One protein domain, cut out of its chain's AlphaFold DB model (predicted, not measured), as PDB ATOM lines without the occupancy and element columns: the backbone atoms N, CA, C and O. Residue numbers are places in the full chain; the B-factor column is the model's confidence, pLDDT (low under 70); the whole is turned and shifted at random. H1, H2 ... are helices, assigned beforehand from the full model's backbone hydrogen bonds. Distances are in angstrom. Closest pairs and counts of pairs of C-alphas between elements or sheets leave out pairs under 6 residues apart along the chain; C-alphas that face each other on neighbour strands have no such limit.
ATOM      1  N   PRO A 450      -9.214 -16.600   1.259       93.69
ATOM      2  CA  PRO A 450      -8.822 -17.913   1.744       93.69
ATOM      3  C   PRO A 450      -8.355 -17.849   3.194       93.69
ATOM      4  O   PRO A 450      -7.664 -16.914   3.608       93.69
ATOM      5  N   TRP A 451      -8.680 -18.885   3.960       94.50
ATOM      6  CA  TRP A 451      -8.513 -18.852   5.406       94.50
ATOM      7  C   TRP A 451      -7.086 -18.612   5.907       94.50
ATOM      8  O   TRP A 451      -6.908 -18.148   7.033       94.50
ATOM      9  N   TYR A 452      -6.084 -18.948   5.101       95.44
ATOM     10  CA  TYR A 452      -4.666 -18.813   5.421       95.44
ATOM     11  C   TYR A 452      -4.077 -17.449   5.036       95.44
ATOM     12  O   TYR A 452      -2.915 -17.189   5.348       95.44
ATOM     13  N   ARG A 453      -4.819 -16.572   4.349       96.81
ATOM     14  CA  ARG A 453      -4.299 -15.268   3.913       96.81
ATOM     15  C   ARG A 453      -3.836 -14.430   5.115       96.81
ATOM     16  O   ARG A 453      -4.466 -14.448   6.169       96.81
ATOM     17  N   GLY A 454      -2.722 -13.710   4.962       95.31
ATOM     18  CA  GLY A 454      -2.195 -12.775   5.965       95.31
ATOM     19  C   GLY A 454      -1.416 -13.410   7.124       95.31
ATOM     20  O   GLY A 454      -0.835 -12.690   7.940       95.31
ATOM     21  N   PHE A 455      -1.360 -14.743   7.216       96.62
ATOM     22  CA  PHE A 455      -0.578 -15.421   8.254       96.62
ATOM     23  C   PHE A 455       0.939 -15.328   8.046       96.62
ATOM     24  O   PHE A 455       1.689 -15.423   9.018       96.62
ATOM     25  N   ASP A 456       1.397 -15.095   6.818       94.81
ATOM     26  CA  ASP A 456       2.768 -14.692   6.499       94.81
ATOM     27  C   ASP A 456       3.146 -13.397   7.216       94.81
ATOM     28  O   ASP A 456       4.141 -13.368   7.940       94.81
ATOM     29  N   ARG A 457       2.303 -12.362   7.123       93.50
ATOM     30  CA  ARG A 457       2.530 -11.090   7.813       93.50
ATOM     31  C   ARG A 457       2.580 -11.281   9.325       93.50
ATOM     32  O   ARG A 457       3.478 -10.753   9.969       93.50
ATOM     33  N   ILE A 458       1.671 -12.074   9.898       92.94
ATOM     34  CA  ILE A 458       1.715 -12.406  11.333       92.94
ATOM     35  C   ILE A 458       3.032 -13.098  11.677       92.94
ATOM     36  O   ILE A 458       3.692 -12.722  12.646       92.94
ATOM     37  N   ALA A 459       3.450 -14.084  10.885       93.25
ATOM     38  CA  ALA A 459       4.714 -14.769  11.100       93.25
ATOM     39  C   ALA A 459       5.916 -13.825  11.003       93.25
ATOM     40  O   ALA A 459       6.860 -14.004  11.766       93.25
ATOM     41  N   GLU A 460       5.883 -12.825  10.123       91.38
ATOM     42  CA  GLU A 460       6.951 -11.847   9.905       91.38
ATOM     43  C   GLU A 460       7.030 -10.763  10.977       91.38
ATOM     44  O   GLU A 460       8.136 -10.413  11.394       91.38
ATOM     45  N   THR A 461       5.894 -10.237  11.440       89.69
ATOM     46  CA  THR A 461       5.860  -9.040  12.297       89.69
ATOM     47  C   THR A 461       5.759  -9.348  13.786       89.69
ATOM     48  O   THR A 461       5.861  -8.432  14.595       89.69
ATOM     49  N   THR A 462       5.547 -10.610  14.165       89.81
ATOM     50  CA  THR A 462       5.330 -11.001  15.568       89.81
ATOM     51  C   THR A 462       6.435 -11.913  16.110       89.81
ATOM     52  O   THR A 462       7.268 -12.472  15.370       89.81
ATOM     53  N   SER A 463       6.463 -12.074  17.437       90.44
ATOM     54  CA  SER A 463       7.355 -13.023  18.101       90.44
ATOM     55  C   SER A 463       7.021 -14.456  17.690       90.44
ATOM     56  O   SER A 463       5.942 -14.980  17.966       90.44
ATOM     57  N   TYR A 464       7.995 -15.149  17.093       91.25
ATOM     58  CA  TYR A 464       7.838 -16.571  16.794       91.25
ATOM     59  C   TYR A 464       7.792 -17.449  18.045       91.25
ATOM     60  O   TYR A 464       7.351 -18.591  17.959       91.25
ATOM     61  N   LYS A 465       8.285 -16.948  19.185       90.69
ATOM     62  CA  LYS A 465       8.290 -17.679  20.455       90.69
ATOM     63  C   LYS A 465       6.928 -17.601  21.139       90.69
ATOM     64  O   LYS A 465       6.438 -18.630  21.578       90.69
ATOM     65  N   GLU A 466       6.318 -16.419  21.152       89.44
ATOM     66  CA  GLU A 466       5.103 -16.166  21.938       89.44
ATOM     67  C   GLU A 466       3.814 -16.230  21.107       89.44
ATOM     68  O   GLU A 466       2.771 -16.629  21.621       89.44
ATOM     69  N   VAL A 467       3.865 -15.883  19.814       89.06
ATOM     70  CA  VAL A 467       2.651 -15.666  19.001       89.06
ATOM     71  C   VAL A 467       2.407 -16.767  17.977       89.06
ATOM     72  O   VAL A 467       1.264 -17.177  17.800       89.06
ATOM     73  N   THR A 468       3.454 -17.247  17.299       93.31
ATOM     74  CA  THR A 468       3.317 -18.231  16.209       93.31
ATOM     75  C   THR A 468       3.824 -19.613  16.605       93.31
ATOM     76  O   THR A 468       3.247 -20.230  17.495       93.31
ATOM     77  N   ILE A 469       4.885 -20.137  15.985       94.75
ATOM     78  CA  ILE A 469       5.260 -21.548  16.143       94.75
ATOM     79  C   ILE A 469       5.632 -21.941  17.579       94.75
ATOM     80  O   ILE A 469       5.452 -23.092  17.950       94.75
ATOM     81  N   GLY A 470       6.123 -21.031  18.418       92.50
ATOM     82  CA  GLY A 470       6.381 -21.305  19.835       92.50
ATOM     83  C   GLY A 470       5.117 -21.328  20.706       92.50
ATOM     84  O   GLY A 470       5.128 -21.923  21.782       92.50
ATOM     85  N   SER A 471       4.005 -20.769  20.221       92.81
ATOM     86  CA  SER A 471       2.724 -20.752  20.925       92.81
ATOM     87  C   SER A 471       1.963 -22.059  20.729       92.81
ATOM     88  O   SER A 471       1.508 -22.377  19.628       92.81
ATOM     89  N   LYS A 472       1.725 -22.797  21.820       93.75
ATOM     90  CA  LYS A 472       0.905 -24.024  21.796       93.75
ATOM     91  C   LYS A 472      -0.499 -23.774  21.238       93.75
ATOM     92  O   LYS A 472      -1.027 -24.624  20.525       93.75
ATOM     93  N   SER A 473      -1.088 -22.615  21.543       94.50
ATOM     94  CA  SER A 473      -2.415 -22.224  21.057       94.50
ATOM     95  C   SER A 473      -2.419 -22.001  19.547       94.50
ATOM     96  O   SER A 473      -3.283 -22.531  18.860       94.50
ATOM     97  N   PHE A 474      -1.423 -21.292  19.008       95.44
ATOM     98  CA  PHE A 474      -1.322 -21.067  17.565       95.44
ATOM     99  C   PHE A 474      -1.068 -22.372  16.797       95.44
ATOM    100  O   PHE A 474      -1.700 -22.615  15.772       95.44
ATOM    101  N   ARG A 475      -0.188 -23.247  17.306       96.12
ATOM    102  CA  ARG A 475       0.057 -24.572  16.705       96.12
ATOM    103  C   ARG A 475      -1.202 -25.438  16.671       96.12
ATOM    104  O   ARG A 475      -1.476 -26.094  15.667       96.12
ATOM    105  N   HIS A 476      -1.967 -25.431  17.765       96.44
ATOM    106  CA  HIS A 476      -3.251 -26.122  17.847       96.44
ATOM    107  C   HIS A 476      -4.235 -25.611  16.790       96.44
ATOM    108  O   HIS A 476      -4.789 -26.413  16.043       96.44
ATOM    109  N   ASP A 477      -4.393 -24.293  16.683       97.44
ATOM    110  CA  ASP A 477      -5.332 -23.658  15.758       97.44
ATOM    111  C   ASP A 477      -4.953 -23.866  14.286       97.44
ATOM    112  O   ASP A 477      -5.822 -24.116  13.445       97.44
ATOM    113  N   ALA A 478      -3.652 -23.828  13.974       97.31
ATOM    114  CA  ALA A 478      -3.139 -24.149  12.647       97.31
ATOM    115  C   ALA A 478      -3.480 -25.595  12.264       97.31
ATOM    116  O   ALA A 478      -4.014 -25.838  11.183       97.31
ATOM    117  N   ARG A 479      -3.225 -26.552  13.169       96.25
ATOM    118  CA  ARG A 479      -3.540 -27.971  12.958       96.25
ATOM    119  C   ARG A 479      -5.031 -28.188  12.741       96.25
ATOM    120  O   ARG A 479      -5.413 -28.803  11.752       96.25
ATOM    121  N   LEU A 480      -5.854 -27.625  13.619       95.81
ATOM    122  CA  LEU A 480      -7.300 -27.750  13.531       95.81
ATOM    123  C   LEU A 480      -7.852 -27.161  12.226       95.81
ATOM    124  O   LEU A 480      -8.753 -27.737  11.625       95.81
ATOM    125  N   SER A 481      -7.289 -26.047  11.751       95.44
ATOM    126  CA  SER A 481      -7.706 -25.433  10.485       95.44
ATOM    127  C   SER A 481      -7.420 -26.326   9.273       95.44
ATOM    128  O   SER A 481      -8.274 -26.428   8.395       95.44
ATOM    129  N   PHE A 482      -6.272 -27.015   9.236       95.12
ATOM    130  CA  PHE A 482      -5.992 -28.008   8.191       95.12
ATOM    131  C   PHE A 482      -6.923 -29.224   8.283       95.12
ATOM    132  O   PHE A 482      -7.442 -29.670   7.263       95.12
ATOM    133  N   GLU A 483      -7.174 -29.741   9.490       92.25
ATOM    134  CA  GLU A 483      -8.075 -30.885   9.703       92.25
ATOM    135  C   GLU A 483      -9.512 -30.578   9.261       92.25
ATOM    136  O   GLU A 483     -10.156 -31.396   8.606       92.25
ATOM    137  N   VAL A 484     -10.017 -29.386   9.588       89.75
ATOM    138  CA  VAL A 484     -11.349 -28.932   9.171       89.75
ATOM    139  C   VAL A 484     -11.422 -28.741   7.658       89.75
ATOM    140  O   VAL A 484     -12.377 -29.209   7.038       89.75
ATOM    141  N   ALA A 485     -10.409 -28.121   7.043       86.38
ATOM    142  CA  ALA A 485     -10.356 -27.965   5.589       86.38
ATOM    143  C   ALA A 485     -10.396 -29.325   4.869       86.38
ATOM    144  O   ALA A 485     -11.128 -29.489   3.892       86.38
ATOM    145  N   GLN A 486      -9.684 -30.323   5.401       85.19
ATOM    146  CA  GLN A 486      -9.702 -31.684   4.869       85.19
ATOM    147  C   GLN A 486     -11.090 -32.340   5.001       85.19
ATOM    148  O   GLN A 486     -11.615 -32.856   4.012       85.19
ATOM    149  N   LYS A 487     -11.719 -32.271   6.183       84.81
ATOM    150  CA  LYS A 487     -13.051 -32.857   6.433       84.81
ATOM    151  C   LYS A 487     -14.151 -32.233   5.577       84.81
ATOM    152  O   LYS A 487     -14.967 -32.955   5.009       84.81
ATOM    153  N   ASN A 488     -14.169 -30.905   5.451       79.38
ATOM    154  CA  ASN A 488     -15.172 -30.203   4.643       79.38
ATOM    155  C   ASN A 488     -15.110 -30.646   3.173       79.38
ATOM    156  O   ASN A 488     -16.139 -30.777   2.507       79.38
ATOM    157  N   ARG A 489     -13.907 -30.947   2.672       73.06
ATOM    158  CA  ARG A 489     -13.725 -31.490   1.326       73.06
ATOM    159  C   ARG A 489     -14.248 -32.918   1.200       73.06
ATOM    160  O   ARG A 489     -14.957 -33.204   0.242       73.06
ATOM    161  N   GLU A 490     -13.911 -33.794   2.145       74.75
ATOM    162  CA  GLU A 490     -14.398 -35.182   2.162       74.75
ATOM    163  C   GLU A 490     -15.938 -35.223   2.146       74.75
ATOM    164  O   GLU A 490     -16.523 -35.949   1.344       74.75
ATOM    165  N   ALA A 491     -16.593 -34.357   2.926       73.06
ATOM    166  CA  ALA A 491     -18.050 -34.207   2.919       73.06
ATOM    167  C   ALA A 491     -18.598 -33.695   1.571       73.06
ATOM    168  O   ALA A 491     -19.586 -34.219   1.059       73.06
ATOM    169  N   THR A 492     -17.931 -32.714   0.951       67.31
ATOM    170  CA  THR A 492     -18.334 -32.173  -0.363       67.31
ATOM    171  C   THR A 492     -18.200 -33.217  -1.482       67.31
ATOM    172  O   THR A 492     -19.007 -33.239  -2.410       67.31
ATOM    173  N   MET A 493     -17.197 -34.098  -1.407       61.44
ATOM    174  CA  MET A 493     -16.998 -35.193  -2.368       61.44
ATOM    175  C   MET A 493     -18.066 -36.286  -2.240       61.44
ATOM    176  O   MET A 493     -18.504 -36.820  -3.254       61.44
ATOM    177  N   GLN A 494     -18.524 -36.584  -1.021       60.44
ATOM    178  CA  GLN A 494     -19.583 -37.572  -0.779       60.44
ATOM    179  C   GLN A 494     -20.967 -37.111  -1.268       60.44
ATOM    180  O   GLN A 494     -21.802 -37.948  -1.588       60.44
ATOM    181  N   GLN A 495     -21.210 -35.798  -1.371       59.66
ATOM    182  CA  GLN A 495     -22.487 -35.234  -1.836       59.66
ATOM    183  C   GLN A 495     -22.627 -35.125  -3.366       59.66
ATOM    184  O   GLN A 495     -23.722 -34.862  -3.855       59.66
ATOM    185  N   ARG A 496     -21.549 -35.301  -4.142       55.72
ATOM    186  CA  ARG A 496     -21.568 -35.209  -5.614       55.72
ATOM    187  C   ARG A 496     -21.346 -36.582  -6.250       55.72
ATOM    188  O   ARG A 496     -20.221 -36.850  -6.649       55.72
ATOM    189  N   ASP A 497     -22.383 -37.425  -6.324       49.84
ATOM    190  CA  ASP A 497     -22.509 -38.679  -7.114       49.84
ATOM    191  C   ASP A 497     -21.217 -39.245  -7.755       49.84
ATOM    192  O   ASP A 497     -21.113 -39.392  -8.974       49.84
ATOM    193  N   GLY A 498     -20.189 -39.535  -6.949       51.66
ATOM    194  CA  GLY A 498     -18.942 -40.196  -7.356       51.66
ATOM    195  C   GLY A 498     -18.099 -39.557  -8.479       51.66
ATOM    196  O   GLY A 498     -17.015 -40.065  -8.759       51.66
ATOM    197  N   LYS A 499     -18.521 -38.465  -9.132       43.25
ATOM    198  CA  LYS A 499     -17.768 -37.791 -10.209       43.25
ATOM    199  C   LYS A 499     -17.041 -36.569  -9.656       43.25
ATOM    200  O   LYS A 499     -17.493 -35.430  -9.774       43.25
ATOM    201  N   ALA A 500     -15.893 -36.815  -9.033       44.41
ATOM    202  CA  ALA A 500     -15.015 -35.761  -8.544       44.41
ATOM    203  C   ALA A 500     -14.405 -34.961  -9.715       44.41
ATOM    204  O   ALA A 500     -13.849 -35.561 -10.634       44.41
ATOM    205  N   PRO A 501     -14.373 -33.616  -9.674       45.78
ATOM    206  CA  PRO A 501     -13.197 -32.938 -10.176       45.78
ATOM    207  C   PRO A 501     -12.062 -33.272  -9.205       45.78
ATOM    208  O   PRO A 501     -12.129 -32.938  -8.021       45.78
ATOM    209  N   GLU A 502     -11.030 -33.937  -9.707       52.44
ATOM    210  CA  GLU A 502      -9.774 -34.268  -9.028       52.44
ATOM    211  C   GLU A 502      -8.963 -32.984  -8.726       52.44
ATOM    212  O   GLU A 502      -7.820 -32.814  -9.140       52.44
ATOM    213  N   ARG A 503      -9.569 -31.995  -8.052       57.25
ATOM    214  CA  ARG A 503      -8.870 -30.786  -7.609       57.25
ATOM    215  C   ARG A 503      -8.001 -31.153  -6.414       57.25
ATOM    216  O   ARG A 503      -8.432 -31.124  -5.264       57.25
ATOM    217  N   LEU A 504      -6.772 -31.536  -6.729       68.31
ATOM    218  CA  LEU A 504      -5.677 -31.662  -5.782       68.31
ATOM    219  C   LEU A 504      -5.425 -30.304  -5.119       68.31
ATOM    220  O   LEU A 504      -5.134 -29.318  -5.795       68.31
ATOM    221  N   ASP A 505      -5.573 -30.268  -3.797       83.19
ATOM    222  CA  ASP A 505      -5.541 -29.035  -3.013       83.19
ATOM    223  C   ASP A 505      -4.122 -28.756  -2.513       83.19
ATOM    224  O   ASP A 505      -3.498 -29.605  -1.863       83.19
ATOM    225  N   ILE A 506      -3.588 -27.578  -2.829       91.50
ATOM    226  CA  ILE A 506      -2.196 -27.235  -2.505       91.50
ATOM    227  C   ILE A 506      -1.986 -27.144  -0.987       91.50
ATOM    228  O   ILE A 506      -0.918 -27.480  -0.484       91.50
ATOM    229  N   GLU A 507      -3.026 -26.773  -0.250       92.88
ATOM    230  CA  GLU A 507      -3.121 -26.694   1.200       92.88
ATOM    231  C   GLU A 507      -2.810 -28.060   1.837       92.88
ATOM    232  O   GLU A 507      -1.939 -28.159   2.706       92.88
ATOM    233  N   GLU A 508      -3.459 -29.130   1.363       91.50
ATOM    234  CA  GLU A 508      -3.224 -30.501   1.838       91.50
ATOM    235  C   GLU A 508      -1.828 -30.998   1.445       91.50
ATOM    236  O   GLU A 508      -1.126 -31.595   2.267       91.50
ATOM    237  N   ILE A 509      -1.405 -30.740   0.203       94.06
ATOM    238  CA  ILE A 509      -0.095 -31.177  -0.297       94.06
ATOM    239  C   ILE A 509       1.021 -30.553   0.545       94.06
ATOM    240  O   ILE A 509       1.889 -31.267   1.046       94.06
ATOM    241  N   VAL A 510       0.979 -29.236   0.762       96.44
ATOM    242  CA  VAL A 510       1.967 -28.516   1.578       96.44
ATOM    243  C   VAL A 510       1.944 -29.006   3.024       96.44
ATOM    244  O   VAL A 510       3.007 -29.210   3.619       96.44
ATOM    245  N   TYR A 511       0.757 -29.261   3.585       96.00
ATOM    246  CA  TYR A 511       0.649 -29.804   4.935       96.00
ATOM    247  C   TYR A 511       1.273 -31.201   5.057       96.00
ATOM    248  O   TYR A 511       2.031 -31.462   5.995       96.00
ATOM    249  N   SER A 512       1.025 -32.076   4.081       94.56
ATOM    250  CA  SER A 512       1.616 -33.415   4.009       94.56
ATOM    251  C   SER A 512       3.143 -33.366   3.885       94.56
ATOM    252  O   SER A 512       3.840 -34.047   4.643       94.56
ATOM    253  N   VAL A 513       3.674 -32.503   3.010       96.50
ATOM    254  CA  VAL A 513       5.123 -32.315   2.828       96.50
ATOM    255  C   VAL A 513       5.786 -31.870   4.132       96.50
ATOM    256  O   VAL A 513       6.788 -32.459   4.547       96.50
ATOM    257  N   ALA A 514       5.213 -30.879   4.822       97.12
ATOM    258  CA  ALA A 514       5.750 -30.382   6.087       97.12
ATOM    259  C   ALA A 514       5.712 -31.445   7.198       97.12
ATOM    260  O   ALA A 514       6.691 -31.611   7.928       97.12
ATOM    261  N   ARG A 515       4.608 -32.197   7.320       95.56
ATOM    262  CA  ARG A 515       4.491 -33.295   8.295       95.56
ATOM    263  C   ARG A 515       5.518 -34.389   8.032       95.56
ATOM    264  O   ARG A 515       6.201 -34.801   8.965       95.56
ATOM    265  N   THR A 516       5.640 -34.829   6.782       95.81
ATOM    266  CA  THR A 516       6.607 -35.857   6.377       95.81
ATOM    267  C   THR A 516       8.030 -35.393   6.652       95.81
ATOM    268  O   THR A 516       8.799 -36.133   7.259       95.81
ATOM    269  N   TYR A 517       8.358 -34.140   6.319       97.12
ATOM    270  CA  TYR A 517       9.655 -33.545   6.631       97.12
ATOM    271  C   TYR A 517       9.980 -33.601   8.129       97.12
ATOM    272  O   TYR A 517      11.040 -34.103   8.509       97.12
ATOM    273  N   VAL A 518       9.070 -33.127   8.989       96.19
ATOM    274  CA  VAL A 518       9.290 -33.112  10.443       96.19
ATOM    275  C   VAL A 518       9.446 -34.532  10.991       96.19
ATOM    276  O   VAL A 518      10.391 -34.788  11.735       96.19
ATOM    277  N   SER A 519       8.570 -35.461  10.598       93.81
ATOM    278  CA  SER A 519       8.612 -36.854  11.059       93.81
ATOM    279  C   SER A 519       9.876 -37.587  10.603       93.81
ATOM    280  O   SER A 519      10.530 -38.236  11.414       93.81
ATOM    281  N   GLN A 520      10.261 -37.452   9.331       94.31
ATOM    282  CA  GLN A 520      11.454 -38.108   8.793       94.31
ATOM    283  C   GLN A 520      12.728 -37.547   9.420       94.31
ATOM    284  O   GLN A 520      13.572 -38.313   9.870       94.31
ATOM    285  N   LYS A 521      12.850 -36.220   9.558       94.62
ATOM    286  CA  LYS A 521      13.999 -35.623  10.258       94.62
ATOM    287  C   LYS A 521      14.074 -36.057  11.719       94.62
ATOM    288  O   LYS A 521      15.177 -36.171  12.244       94.62
ATOM    289  N   LEU A 522      12.939 -36.289  12.376       92.94
ATOM    290  CA  LEU A 522      12.897 -36.768  13.756       92.94
ATOM    291  C   LEU A 522      13.431 -38.202  13.866       92.94
ATOM    292  O   LEU A 522      14.308 -38.448  14.696       92.94
ATOM    293  N   SER A 523      12.991 -39.091  12.971       91.56
ATOM    294  CA  SER A 523      13.499 -40.465  12.883       91.56
ATOM    295  C   SER A 523      14.991 -40.482  12.524       91.56
ATOM    296  O   SER A 523      15.806 -40.994  13.286       91.56
ATOM    297  N   THR A 524      15.412 -39.800  11.453       92.56
ATOM    298  CA  THR A 524      16.807 -39.871  10.983       92.56
ATOM    299  C   THR A 524      17.811 -39.156  11.891       92.56
ATOM    300  O   THR A 524      18.950 -39.593  12.001       92.56
ATOM    301  N   LYS A 525      17.445 -38.016  12.505       92.44
ATOM    302  CA  LYS A 525      18.381 -37.191  13.303       92.44
ATOM    303  C   LYS A 525      18.439 -37.611  14.769       92.44
ATOM    304  O   LYS A 525      19.457 -37.382  15.414       92.44
ATOM    305  N   TYR A 526      17.343 -38.149  15.304       90.88
ATOM    306  CA  TYR A 526      17.220 -38.460  16.729       90.88
ATOM    307  C   TYR A 526      16.861 -39.924  17.011       90.88
ATOM    308  O   TYR A 526      16.834 -40.299  18.178       90.88
ATOM    309  N   GLY A 527      16.592 -40.750  15.993       88.75
ATOM    310  CA  GLY A 527      16.151 -42.138  16.183       88.75
ATOM    311  C   GLY A 527      14.775 -42.241  16.845       88.75
ATOM    312  O   GLY A 527      14.475 -43.238  17.496       88.75
ATOM    313  N   LEU A 528      13.961 -41.182  16.750       87.44
ATOM    314  CA  LEU A 528      12.691 -41.070  17.459       87.44
ATOM    315  C   LEU A 528      11.517 -41.288  16.509       87.44
ATOM    316  O   LEU A 528      11.297 -40.515  15.577       87.44
ATOM    317  N   GLU A 529      10.707 -42.296  16.814       84.81
ATOM    318  CA  GLU A 529       9.463 -42.604  16.115       84.81
ATOM    319  C   GLU A 529       8.315 -42.708  17.112       84.81
ATOM    320  O   GLU A 529       8.486 -43.171  18.244       84.81
ATOM    321  N   TRP A 530       7.135 -42.245  16.699       79.56
ATOM    322  CA  TRP A 530       5.950 -42.370  17.532       79.56
ATOM    323  C   TRP A 530       5.532 -43.837  17.592       79.56
ATOM    324  O   TRP A 530       5.237 -44.434  16.558       79.56
ATOM    325  N   LYS A 531       5.459 -44.406  18.797       77.62
ATOM    326  CA  LYS A 531       4.899 -45.743  19.010       77.62
ATOM    327  C   LYS A 531       3.525 -45.593  19.650       77.62
ATOM    328  O   LYS A 531       3.405 -45.041  20.739       77.62
ATOM    329  N   GLY A 532       2.489 -46.085  18.970       66.12
ATOM    330  CA  GLY A 532       1.099 -46.004  19.440       66.12
ATOM    331  C   GLY A 532       0.830 -46.729  20.767       66.12
ATOM    332  O   GLY A 532      -0.197 -46.495  21.386       66.12
ATOM    333  N   GLU A 533       1.763 -47.566  21.224       67.00
ATOM    334  CA  GLU A 533       1.647 -48.427  22.406       67.00
ATOM    335  C   GLU A 533       2.146 -47.785  23.717       67.00
ATOM    336  O   GLU A 533       2.346 -48.488  24.703       67.00
ATOM    337  N   TRP A 534       2.400 -46.476  23.766       76.12
ATOM    338  CA  TRP A 534       2.851 -45.803  24.992       76.12
ATOM    339  C   TRP A 534       1.739 -45.761  26.063       76.12
ATOM    340  O   TRP A 534       0.865 -44.895  26.009       76.12
ATOM    341  N   LYS A 535       1.791 -46.680  27.043       61.12
ATOM    342  CA  LYS A 535       0.730 -46.995  28.030       61.12
ATOM    343  C   LYS A 535       0.662 -46.052  29.246       61.12
ATOM    344  O   LYS A 535       0.390 -46.506  30.351       61.12
ATOM    345  N   ASP A 536       0.919 -44.759  29.057       65.62
ATOM    346  CA  ASP A 536       0.816 -43.729  30.114       65.62
ATOM    347  C   ASP A 536       1.584 -44.074  31.414       65.62
ATOM    348  O   ASP A 536       1.116 -43.853  32.531       65.62
ATOM    349  N   SER A 537       2.791 -44.634  31.275       73.00
ATOM    350  CA  SER A 537       3.736 -44.810  32.383       73.00
ATOM    351  C   SER A 537       4.662 -43.591  32.533       73.00
ATOM    352  O   SER A 537       4.917 -42.874  31.566       73.00
ATOM    353  N   LYS A 538       5.279 -43.389  33.711       71.75
ATOM    354  CA  LYS A 538       6.272 -42.305  33.920       71.75
ATOM    355  C   LYS A 538       7.432 -42.332  32.909       71.75
ATOM    356  O   LYS A 538       7.970 -41.285  32.557       71.75
ATOM    357  N   ALA A 539       7.836 -43.522  32.457       73.88
ATOM    358  CA  ALA A 539       8.883 -43.678  31.448       73.88
ATOM    359  C   ALA A 539       8.390 -43.279  30.045       73.88
ATOM    360  O   ALA A 539       9.141 -42.685  29.267       73.88
ATOM    361  N   ASP A 540       7.124 -43.553  29.738       79.25
ATOM    362  CA  ASP A 540       6.496 -43.133  28.489       79.25
ATOM    363  C   ASP A 540       6.251 -41.623  28.460       79.25
ATOM    364  O   ASP A 540       6.429 -41.009  27.412       79.25
ATOM    365  N   ASP A 541       5.945 -40.994  29.594       80.75
ATOM    366  CA  ASP A 541       5.806 -39.536  29.693       80.75
ATOM    367  C   ASP A 541       7.117 -38.808  29.377       80.75
ATOM    368  O   ASP A 541       7.127 -37.815  28.641       80.75
ATOM    369  N   ALA A 542       8.245 -39.325  29.875       83.31
ATOM    370  CA  ALA A 542       9.565 -38.788  29.556       83.31
ATOM    371  C   ALA A 542       9.872 -38.909  28.053       83.31
ATOM    372  O   ALA A 542      10.301 -37.933  27.430       83.31
ATOM    373  N   ARG A 543       9.571 -40.066  27.443       83.38
ATOM    374  CA  ARG A 543       9.741 -40.301  25.997       83.38
ATOM    375  C   ARG A 543       8.810 -39.433  25.150       83.38
ATOM    376  O   ARG A 543       9.254 -38.861  24.157       83.38
ATOM    377  N   LYS A 544       7.546 -39.266  25.559       86.62
ATOM    378  CA  LYS A 544       6.571 -38.346  24.944       86.62
ATOM    379  C   LYS A 544       7.083 -36.913  24.974       86.62
ATOM    380  O   LYS A 544       7.020 -36.210  23.964       86.62
ATOM    381  N   SER A 545       7.588 -36.478  26.124       87.38
ATOM    382  CA  SER A 545       8.141 -35.138  26.308       87.38
ATOM    383  C   SER A 545       9.355 -34.905  25.409       87.38
ATOM    384  O   SER A 545       9.397 -33.912  24.681       87.38
ATOM    385  N   GLU A 546      10.299 -35.852  25.374       90.38
ATOM    386  CA  GLU A 546      11.475 -35.774  24.507       90.38
ATOM    387  C   GLU A 546      11.091 -35.751  23.022       90.38
ATOM    388  O   GLU A 546      11.528 -34.860  22.288       90.38
ATOM    389  N   TYR A 547      10.224 -36.672  22.590       91.69
ATOM    390  CA  TYR A 547       9.700 -36.726  21.227       91.69
ATOM    391  C   TYR A 547       9.099 -35.381  20.810       91.69
ATOM    392  O   TYR A 547       9.500 -34.804  19.798       91.69
ATOM    393  N   ASN A 548       8.194 -34.832  21.626       90.94
ATOM    394  CA  ASN A 548       7.537 -33.558  21.344       90.94
ATOM    395  C   ASN A 548       8.532 -32.388  21.322       90.94
ATOM    396  O   ASN A 548       8.448 -31.535  20.440       90.94
ATOM    397  N   ALA A 549       9.511 -32.359  22.229       92.31
ATOM    398  CA  ALA A 549      10.525 -31.308  22.268       92.31
ATOM    399  C   ALA A 549      11.428 -31.321  21.021       92.31
ATOM    400  O   ALA A 549      11.726 -30.266  20.450       92.31
ATOM    401  N   LYS A 550      11.861 -32.504  20.564       95.19
ATOM    402  CA  LYS A 550      12.682 -32.641  19.347       95.19
ATOM    403  C   LYS A 550      11.876 -32.350  18.080       95.19
ATOM    404  O   LYS A 550      12.389 -31.680  17.182       95.19
ATOM    405  N   LYS A 551      10.617 -32.789  18.028       94.19
ATOM    406  CA  LYS A 551       9.673 -32.478  16.948       94.19
ATOM    407  C   LYS A 551       9.457 -30.972  16.810       94.19
ATOM    408  O   LYS A 551       9.640 -30.420  15.724       94.19
ATOM    409  N   GLU A 552       9.170 -30.295  17.924       93.69
ATOM    410  CA  GLU A 552       9.020 -28.839  17.973       93.69
ATOM    411  C   GLU A 552      10.307 -28.139  17.522       93.69
ATOM    412  O   GLU A 552      10.251 -27.192  16.740       93.69
ATOM    413  N   LYS A 553      11.481 -28.630  17.945       95.62
ATOM    414  CA  LYS A 553      12.776 -28.085  17.515       95.62
ATOM    415  C   LYS A 553      12.958 -28.147  15.994       95.62
ATOM    416  O   LYS A 553      13.313 -27.132  15.399       95.62
ATOM    417  N   ILE A 554      12.697 -29.296  15.365       96.94
ATOM    418  CA  ILE A 554      12.823 -29.462  13.905       96.94
ATOM    419  C   ILE A 554      11.864 -28.524  13.167       96.94
ATOM    420  O   ILE A 554      12.279 -27.806  12.255       96.94
ATOM    421  N   ALA A 555      10.591 -28.509  13.572       97.38
ATOM    422  CA  ALA A 555       9.577 -27.665  12.950       97.38
ATOM    423  C   ALA A 555       9.932 -26.173  13.076       97.38
ATOM    424  O   ALA A 555       9.811 -25.421  12.112       97.38
ATOM    425  N   LYS A 556      10.445 -25.756  14.239       97.06
ATOM    426  CA  LYS A 556      10.877 -24.383  14.532       97.06
ATOM    427  C   LYS A 556      12.091 -23.943  13.720       97.06
ATOM    428  O   LYS A 556      12.090 -22.823  13.216       97.06
ATOM    429  N   GLU A 557      13.101 -24.799  13.569       96.94
ATOM    430  CA  GLU A 557      14.267 -24.524  12.713       96.94
ATOM    431  C   GLU A 557      13.831 -24.297  11.255       96.94
ATOM    432  O   GLU A 557      14.204 -23.292  10.645       96.94
ATOM    433  N   ALA A 558      12.971 -25.171  10.721       97.81
ATOM    434  CA  ALA A 558      12.430 -25.024   9.370       97.81
ATOM    435  C   ALA A 558      11.521 -23.794   9.230       97.81
ATOM    436  O   ALA A 558      11.624 -23.060   8.251       97.81
ATOM    437  N   PHE A 559      10.669 -23.515  10.217       98.25
ATOM    438  CA  PHE A 559       9.776 -22.356  10.199       98.25
ATOM    439  C   PHE A 559      10.558 -21.048  10.122       98.25
ATOM    440  O   PHE A 559      10.225 -20.181   9.319       98.25
ATOM    441  N   LEU A 560      11.620 -20.904  10.919       97.75
ATOM    442  CA  LEU A 560      12.465 -19.710  10.892       97.75
ATOM    443  C   LEU A 560      13.191 -19.553   9.554       97.75
ATOM    444  O   LEU A 560      13.324 -18.436   9.060       97.75
ATOM    445  N   ALA A 561      13.607 -20.666   8.948       97.50
ATOM    446  CA  ALA A 561      14.197 -20.656   7.620       97.50
ATOM    447  C   ALA A 561      13.184 -20.252   6.531       97.50
ATOM    448  O   ALA A 561      13.517 -19.470   5.643       97.50
ATOM    449  N   VAL A 562      11.940 -20.729   6.603       97.81
ATOM    450  CA  VAL A 562      10.878 -20.311   5.675       97.81
ATOM    451  C   VAL A 562      10.510 -18.840   5.889       97.81
ATOM    452  O   VAL A 562      10.374 -18.093   4.922       97.81
ATOM    453  N   ARG A 563      10.404 -18.395   7.147       95.94
ATOM    454  CA  ARG A 563      10.074 -17.007   7.505       95.94
ATOM    455  C   ARG A 563      11.067 -16.019   6.896       95.94
ATOM    456  O   ARG A 563      10.638 -14.968   6.437       95.94
ATOM    457  N   SER A 564      12.361 -16.335   6.860       95.56
ATOM    458  CA  SER A 564      13.398 -15.420   6.363       95.56
ATOM    459  C   SER A 564      13.566 -15.377   4.837       95.56
ATOM    460  O   SER A 564      14.465 -14.694   4.352       95.56
ATOM    461  N   ARG A 565      12.750 -16.111   4.071       95.69
ATOM    462  CA  ARG A 565      12.866 -16.236   2.607       95.69
ATOM    463  C   ARG A 565      11.550 -15.875   1.929       95.69
ATOM    464  O   ARG A 565      10.506 -16.134   2.504       95.69
ATOM    465  N   SER A 566      11.592 -15.362   0.704       93.88
ATOM    466  CA  SER A 566      10.416 -15.072  -0.137       93.88
ATOM    467  C   SER A 566      10.696 -15.417  -1.604       93.88
ATOM    468  O   SER A 566      11.849 -15.680  -1.970       93.88
ATOM    469  N   GLY A 567       9.650 -15.470  -2.437       94.06
ATOM    470  CA  GLY A 567       9.782 -15.683  -3.883       94.06
ATOM    471  C   GLY A 567      10.659 -16.887  -4.265       94.06
ATOM    472  O   GLY A 567      10.531 -17.979  -3.706       94.06
ATOM    473  N   ALA A 568      11.595 -16.679  -5.195       94.88
ATOM    474  CA  ALA A 568      12.497 -17.725  -5.687       94.88
ATOM    475  C   ALA A 568      13.399 -18.322  -4.589       94.88
ATOM    476  O   ALA A 568      13.642 -19.528  -4.576       94.88
ATOM    477  N   ALA A 569      13.857 -17.509  -3.630       96.25
ATOM    478  CA  ALA A 569      14.687 -17.994  -2.526       96.25
ATOM    479  C   ALA A 569      13.913 -18.965  -1.619       96.25
ATOM    480  O   ALA A 569      14.474 -19.952  -1.135       96.25
ATOM    481  N   PHE A 570      12.620 -18.703  -1.407       97.69
ATOM    482  CA  PHE A 570      11.738 -19.641  -0.719       97.69
ATOM    483  C   PHE A 570      11.520 -20.912  -1.549       97.69
ATOM    484  O   PHE A 570      11.675 -22.003  -1.003       97.69
ATOM    485  N   ALA A 571      11.223 -20.795  -2.847       96.88
ATOM    486  CA  ALA A 571      10.975 -21.957  -3.701       96.88
ATOM    487  C   ALA A 571      12.172 -22.925  -3.730       96.88
ATOM    488  O   ALA A 571      12.005 -24.127  -3.510       96.88
ATOM    489  N   SER A 572      13.392 -22.400  -3.880       96.75
ATOM    490  CA  SER A 572      14.624 -23.196  -3.813       96.75
ATOM    491  C   SER A 572      14.809 -23.876  -2.456       96.75
ATOM    492  O   SER A 572      15.221 -25.033  -2.396       96.75
ATOM    493  N   TYR A 573      14.474 -23.196  -1.353       97.50
ATOM    494  CA  TYR A 573      14.517 -23.800  -0.020       97.50
ATOM    495  C   TYR A 573      13.464 -24.900   0.149       97.50
ATOM    496  O   TYR A 573      13.770 -25.960   0.696       97.50
ATOM    497  N   PHE A 574      12.239 -24.680  -0.328       97.62
ATOM    498  CA  PHE A 574      11.165 -25.665  -0.251       97.62
ATOM    499  C   PHE A 574      11.587 -26.970  -0.939       97.62
ATOM    500  O   PHE A 574      11.570 -28.030  -0.315       97.62
ATOM    501  N   VAL A 575      12.066 -26.881  -2.183       95.62
ATOM    502  CA  VAL A 575      12.513 -28.053  -2.951       95.62
ATOM    503  C   VAL A 575      13.788 -28.657  -2.356       95.62
ATOM    504  O   VAL A 575      13.837 -29.854  -2.092       95.62
ATOM    505  N   GLY A 576      14.815 -27.847  -2.091       94.25
ATOM    506  CA  GLY A 576      16.121 -28.347  -1.653       94.25
ATOM    507  C   GLY A 576      16.168 -28.835  -0.202       94.25
ATOM    508  O   GLY A 576      17.013 -29.657   0.137       94.25
ATOM    509  N   SER A 577      15.288 -28.338   0.673       95.56
ATOM    510  CA  SER A 577      15.291 -28.671   2.106       95.56
ATOM    511  C   SER A 577      14.055 -29.449   2.538       95.56
ATOM    512  O   SER A 577      14.204 -30.531   3.108       95.56
ATOM    513  N   LEU A 578      12.839 -28.960   2.276       95.19
ATOM    514  CA  LEU A 578      11.627 -29.651   2.744       95.19
ATOM    515  C   LEU A 578      11.370 -30.946   1.963       95.19
ATOM    516  O   LEU A 578      10.963 -31.945   2.554       95.19
ATOM    517  N   CYS A 579      11.725 -30.982   0.678       94.62
ATOM    518  CA  CYS A 579      11.705 -32.205  -0.129       94.62
ATOM    519  C   CYS A 579      13.025 -33.006  -0.081       94.62
ATOM    520  O   CYS A 579      13.192 -33.931  -0.866       94.62
ATOM    521  N   SER A 580      13.951 -32.704   0.845       92.06
ATOM    522  CA  SER A 580      15.205 -33.478   1.015       92.06
ATOM    523  C   SER A 580      15.014 -34.863   1.646       92.06
ATOM    524  O   SER A 580      15.960 -35.644   1.723       92.06
ATOM    525  N   VAL A 581      13.816 -35.155   2.152       91.81
ATOM    526  CA  VAL A 581      13.427 -36.477   2.656       91.81
ATOM    527  C   VAL A 581      12.500 -37.149   1.641       91.81
ATOM    528  O   VAL A 581      11.853 -36.429   0.879       91.81
ATOM    529  N   PRO A 582      12.373 -38.488   1.630       89.31
ATOM    530  CA  PRO A 582      11.404 -39.162   0.770       89.31
ATOM    531  C   PRO A 582       9.988 -38.608   0.983       89.31
ATOM    532  O   PRO A 582       9.455 -38.651   2.092       89.31
ATOM    533  N   GLN A 583       9.398 -38.063  -0.084       89.62
ATOM    534  CA  GLN A 583       8.042 -37.516  -0.091       89.62
ATOM    535  C   GLN A 583       7.121 -38.454  -0.876       89.62
ATOM    536  O   GLN A 583       7.413 -38.804  -2.018       89.62
ATOM    537  N   TYR A 584       5.977 -38.819  -0.298       84.31
ATOM    538  CA  TYR A 584       4.951 -39.607  -0.988       84.31
ATOM    539  C   TYR A 584       4.029 -38.685  -1.801       84.31
ATOM    540  O   TYR A 584       2.887 -38.421  -1.425       84.31
ATOM    541  N   LEU A 585       4.547 -38.153  -2.911       85.31
ATOM    542  CA  LEU A 585       3.796 -37.313  -3.846       85.31
ATOM    543  C   LEU A 585       3.550 -38.077  -5.148       85.31
ATOM    544  O   LEU A 585       4.494 -38.480  -5.823       85.31
ATOM    545  N   SER A 586       2.281 -38.251  -5.525       87.88
ATOM    546  CA  SER A 586       1.942 -38.714  -6.874       87.88
ATOM    547  C   SER A 586       2.379 -37.679  -7.915       87.88
ATOM    548  O   SER A 586       2.516 -36.494  -7.599       87.88
ATOM    549  N   LYS A 587       2.544 -38.103  -9.174       87.75
ATOM    550  CA  LYS A 587       2.909 -37.207 -10.286       87.75
ATOM    551  C   LYS A 587       2.006 -35.967 -10.347       87.75
ATOM    552  O   LYS A 587       2.505 -34.849 -10.386       87.75
ATOM    553  N   ALA A 588       0.692 -36.160 -10.239       88.31
ATOM    554  CA  ALA A 588      -0.272 -35.064 -10.261       88.31
ATOM    555  C   ALA A 588      -0.112 -34.101  -9.062       88.31
ATOM    556  O   ALA A 588      -0.152 -32.885  -9.230       88.31
ATOM    557  N   ARG A 589       0.148 -34.613  -7.845       90.00
ATOM    558  CA  ARG A 589       0.420 -33.764  -6.665       90.00
ATOM    559  C   ARG A 589       1.724 -32.980  -6.814       90.00
ATOM    560  O   ARG A 589       1.781 -31.817  -6.417       90.00
ATOM    561  N   TYR A 590       2.750 -33.605  -7.389       90.12
ATOM    562  CA  TYR A 590       4.020 -32.952  -7.694       90.12
ATOM    563  C   TYR A 590       3.839 -31.799  -8.690       90.12
ATOM    564  O   TYR A 590       4.326 -30.698  -8.446       90.12
ATOM    565  N   GLU A 591       3.093 -32.016  -9.775       91.81
ATOM    566  CA  GLU A 591       2.821 -30.983 -10.782       91.81
ATOM    567  C   GLU A 591       2.089 -29.774 -10.181       91.81
ATOM    568  O   GLU A 591       2.464 -28.633 -10.454       91.81
ATOM    569  N   VAL A 592       1.114 -30.003  -9.294       92.94
ATOM    570  CA  VAL A 592       0.383 -28.926  -8.601       92.94
ATOM    571  C   VAL A 592       1.307 -28.080  -7.726       92.94
ATOM    572  O   VAL A 592       1.284 -26.851  -7.829       92.94
ATOM    573  N   VAL A 593       2.145 -28.700  -6.887       93.69
ATOM    574  CA  VAL A 593       3.065 -27.939  -6.023       93.69
ATOM    575  C   VAL A 593       4.167 -27.252  -6.827       93.69
ATOM    576  O   VAL A 593       4.492 -26.105  -6.534       93.69
ATOM    577  N   ALA A 594       4.694 -27.890  -7.877       93.56
ATOM    578  CA  ALA A 594       5.683 -27.283  -8.762       93.56
ATOM    579  C   ALA A 594       5.110 -26.045  -9.473       93.56
ATOM    580  O   ALA A 594       5.749 -24.992  -9.503       93.56
ATOM    581  N   HIS A 595       3.874 -26.138  -9.973       94.62
ATOM    582  CA  HIS A 595       3.180 -25.015 -10.597       94.62
ATOM    583  C   HIS A 595       2.929 -23.869  -9.611       94.62
ATOM    584  O   HIS A 595       3.192 -22.707  -9.930       94.62
ATOM    585  N   ALA A 596       2.457 -24.190  -8.403       95.25
ATOM    586  CA  ALA A 596       2.196 -23.203  -7.361       95.25
ATOM    587  C   ALA A 596       3.484 -22.507  -6.894       95.25
ATOM    588  O   ALA A 596       3.488 -21.294  -6.721       95.25
ATOM    589  N   LEU A 597       4.597 -23.234  -6.755       96.12
ATOM    590  CA  LEU A 597       5.898 -22.652  -6.414       96.12
ATOM    591  C   LEU A 597       6.428 -21.711  -7.503       96.12
ATOM    592  O   LEU A 597       7.070 -20.716  -7.178       96.12
ATOM    593  N   ALA A 598       6.164 -22.011  -8.777       95.12
ATOM    594  CA  ALA A 598       6.594 -21.173  -9.891       95.12
ATOM    595  C   ALA A 598       5.759 -19.888 -10.027       95.12
ATOM    596  O   ALA A 598       6.311 -18.833 -10.334       95.12
ATOM    597  N   LYS A 599       4.436 -19.966  -9.814       95.88
ATOM    598  CA  LYS A 599       3.515 -18.837 -10.036       95.88
ATOM    599  C   LYS A 599       3.164 -18.043  -8.782       95.88
ATOM    600  O   LYS A 599       3.048 -16.826  -8.847       95.88
ATOM    601  N   GLU A 600       2.968 -18.725  -7.658       94.81
ATOM    602  CA  GLU A 600       2.467 -18.158  -6.399       94.81
ATOM    603  C   GLU A 600       3.339 -18.599  -5.201       94.81
ATOM    604  O   GLU A 600       2.825 -19.150  -4.219       94.81
ATOM    605  N   PRO A 601       4.670 -18.373  -5.231       95.38
ATOM    606  CA  PRO A 601       5.574 -18.868  -4.190       95.38
ATOM    607  C   PRO A 601       5.199 -18.382  -2.785       95.38
ATOM    608  O   PRO A 601       5.312 -19.144  -1.826       95.38
ATOM    609  N   ASP A 602       4.690 -17.158  -2.642       94.44
ATOM    610  CA  ASP A 602       4.329 -16.601  -1.334       94.44
ATOM    611  C   ASP A 602       3.048 -17.224  -0.746       94.44
ATOM    612  O   ASP A 602       2.917 -17.358   0.477       94.44
ATOM    613  N   ARG A 603       2.137 -17.722  -1.596       96.06
ATOM    614  CA  ARG A 603       0.993 -18.535  -1.151       96.06
ATOM    615  C   ARG A 603       1.491 -19.836  -0.535       96.06
ATOM    616  O   ARG A 603       1.131 -20.171   0.594       96.06
ATOM    617  N   VAL A 604       2.361 -20.547  -1.257       97.56
ATOM    618  CA  VAL A 604       2.955 -21.804  -0.781       97.56
ATOM    619  C   VAL A 604       3.776 -21.562   0.486       97.56
ATOM    620  O   VAL A 604       3.706 -22.351   1.427       97.56
ATOM    621  N   ARG A 605       4.486 -20.434   0.574       98.00
ATOM    622  CA  ARG A 605       5.216 -20.008   1.774       98.00
ATOM    623  C   ARG A 605       4.301 -19.828   2.977       98.00
ATOM    624  O   ARG A 605       4.588 -20.381   4.037       98.00
ATOM    625  N   THR A 606       3.199 -19.102   2.814       97.94
ATOM    626  CA  THR A 606       2.206 -18.880   3.876       97.94
ATOM    627  C   THR A 606       1.664 -20.205   4.406       97.94
ATOM    628  O   THR A 606       1.682 -20.460   5.612       97.94
ATOM    629  N   LEU A 607       1.268 -21.091   3.491       98.12
ATOM    630  CA  LEU A 607       0.810 -22.436   3.828       98.12
ATOM    631  C   LEU A 607       1.898 -23.253   4.523       98.12
ATOM    632  O   LEU A 607       1.606 -23.956   5.482       98.12
ATOM    633  N   THR A 608       3.155 -23.118   4.103       98.50
ATOM    634  CA  THR A 608       4.290 -23.824   4.710       98.50
ATOM    635  C   THR A 608       4.541 -23.356   6.145       98.50
ATOM    636  O   THR A 608       4.778 -24.183   7.023       98.50
ATOM    637  N   LEU A 609       4.445 -22.051   6.428       98.50
ATOM    638  CA  LEU A 609       4.571 -21.501   7.786       98.50
ATOM    639  C   LEU A 609       3.485 -22.053   8.720       98.50
ATOM    640  O   LEU A 609       3.776 -22.476   9.846       98.50
ATOM    641  N   LEU A 610       2.239 -22.095   8.244       98.31
ATOM    642  CA  LEU A 610       1.120 -22.688   8.974       98.31
ATOM    643  C   LEU A 610       1.297 -24.199   9.149       98.31
ATOM    644  O   LEU A 610       1.115 -24.713  10.250       98.31
ATOM    645  N   ALA A 611       1.701 -24.904   8.095       98.19
ATOM    646  CA  ALA A 611       1.894 -26.347   8.096       98.19
ATOM    647  C   ALA A 611       3.008 -26.781   9.056       98.19
ATOM    648  O   ALA A 611       2.829 -27.734   9.809       98.19
ATOM    649  N   LEU A 612       4.128 -26.052   9.094       98.31
ATOM    650  CA  LEU A 612       5.202 -26.276  10.064       98.31
ATOM    651  C   LEU A 612       4.743 -25.968  11.492       98.31
ATOM    652  O   LEU A 612       5.071 -26.719  12.406       98.31
ATOM    653  N   SER A 613       3.930 -24.924  11.685       97.56
ATOM    654  CA  SER A 613       3.320 -24.634  12.991       97.56
ATOM    655  C   SER A 613       2.376 -25.753  13.441       97.56
ATOM    656  O   SER A 613       2.385 -26.130  14.605       97.56
ATOM    657  N   ALA A 614       1.594 -26.322  12.525       97.00
ATOM    658  CA  ALA A 614       0.702 -27.448  12.792       97.00
ATOM    659  C   ALA A 614       1.452 -28.779  12.996       97.00
ATOM    660  O   ALA A 614       0.978 -29.656  13.730       97.00
ATOM    661  N   ALA A 615       2.593 -28.960  12.327       94.56
ATOM    662  CA  ALA A 615       3.426 -30.155  12.419       94.56
ATOM    663  C   ALA A 615       4.290 -30.176  13.688       94.56
ATOM    664  O   ALA A 615       4.517 -31.263  14.214       94.56
ATOM    665  N   GLY A 616       4.723 -29.015  14.191       85.06
ATOM    666  CA  GLY A 616       5.350 -28.867  15.512       85.06
ATOM    667  C   GLY A 616       4.411 -29.282  16.637       85.06
ATOM    668  O   GLY A 616       4.844 -30.096  17.476       85.06
TER     669      GLY A 616
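Overview. This is residues 450 to 616 of the 616 residues of an uncharacterized protein of Chondromyces crocatus (UniProt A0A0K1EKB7). The last helix, H7, is the core of a cluster of mostly crossed helices: H4 runs beside it the opposite way, H3 crosses it slantwise, H1 packs on it about perpendicular, and H2 makes a corner with it, the first part of H2 meeting the last part of H7. H5 packs on the first part of H7, H6 makes a corner with H7 and packs across the beginning of H3, and residues 494 to 499, of which 494 belongs to H2, stick out. The printed part has 167 residues with seven named helices, H1 to H7 in that order, and no named strand; its class is all helix. It is compact, with a radius of gyration of the C-alphas of 16.7 A, and spans 50 by 39 by 29 A.

Arrangement. Begin at H1, residues 455 to 461, and look across to H7, residues 601 to 615, the hub, which touches the six other helices. H1 touches residues 605 to 610 of H7 about perpendicular, at 87 degrees; the closest C-alphas, of Asp 456 and Thr 606, are 5.0 A apart. Next comes H2, residues 472 to 494, which is apart from H1. Its residues 474 to 479 touch H7 at 71 degrees, only just about perpendicular, and the closest C-alphas, of Arg 479 and Ala 614, are 4.3 A apart. Go on to H3, residues 506 to 526: it touches H7 with 20 pairs of C-alphas within 8 A, at a steep tilt of 51 degrees, the same way. Their closest C-alphas, of Tyr 511 and Ala 611, are 4.8 A apart. H4, residues 538 to 563, touches H7 with its residues 552 to 563 at a shallow tilt of 13 degrees, opposite ways; the closest C-alphas are those of Ala 555 and Leu 612, 5.4 A apart. H4 forms a helical hairpin with H5, residues 567 to 580; the two only just touch, with 3 pairs of C-alphas within 8 A, closest at Val 562 and Phe 570, 6.5 A. H4, H5 and H7 form a bundle, three helices that touch one another. H6, residues 587 to 599, touches residues 506 to 510 of H3 about perpendicular, at 77 degrees, closest at the C-alphas of Ile 506 and Val 593, 6.4 A. H6 and H7 touch only at the corner, and only just, with 3 pairs of C-alphas within 8 A, closest at Leu 597 and Val 604, 6.4 A. Among the pairs that are apart are H2 and H4, and H1 and H6. In H1, H2, H3, H4, H6 and H7 every O i to N i+4 pair is within hydrogen-bond range; in H5 it is 8 of 10.

Along the chain. Find C-alpha 455 at (-0.578, -15.421, 8.254), where H1 begins; from there it runs 9.9 A. H2 runs 33.4 A and H3 29.5 A. Find C-alpha 538 at (6.272, -42.305, 33.920); from there H4, the longest helix with 26 residues, runs 36.8 A to C-alpha 563. H5 measures 19.2 A and H6 18.4 A. H7 runs 20.2 A and ends at C-alpha 615, at (3.426, -30.155, 12.419).

Size, cuts and confidence. The two C-alphas farthest apart are those of Lys 499 and Lys 538, 50.5 A. The printed part has no cut and ends at Gly 616, the chain's last residue. The links H2 to H3 and H3 to H4 are long, with 11 residues each; H4 to H5 and H6 to H7 are tight. The mean pLDDT of the printed part is 88.6; look for values under 70 at residues 492 to 504, 532 to 533 and 535 to 536.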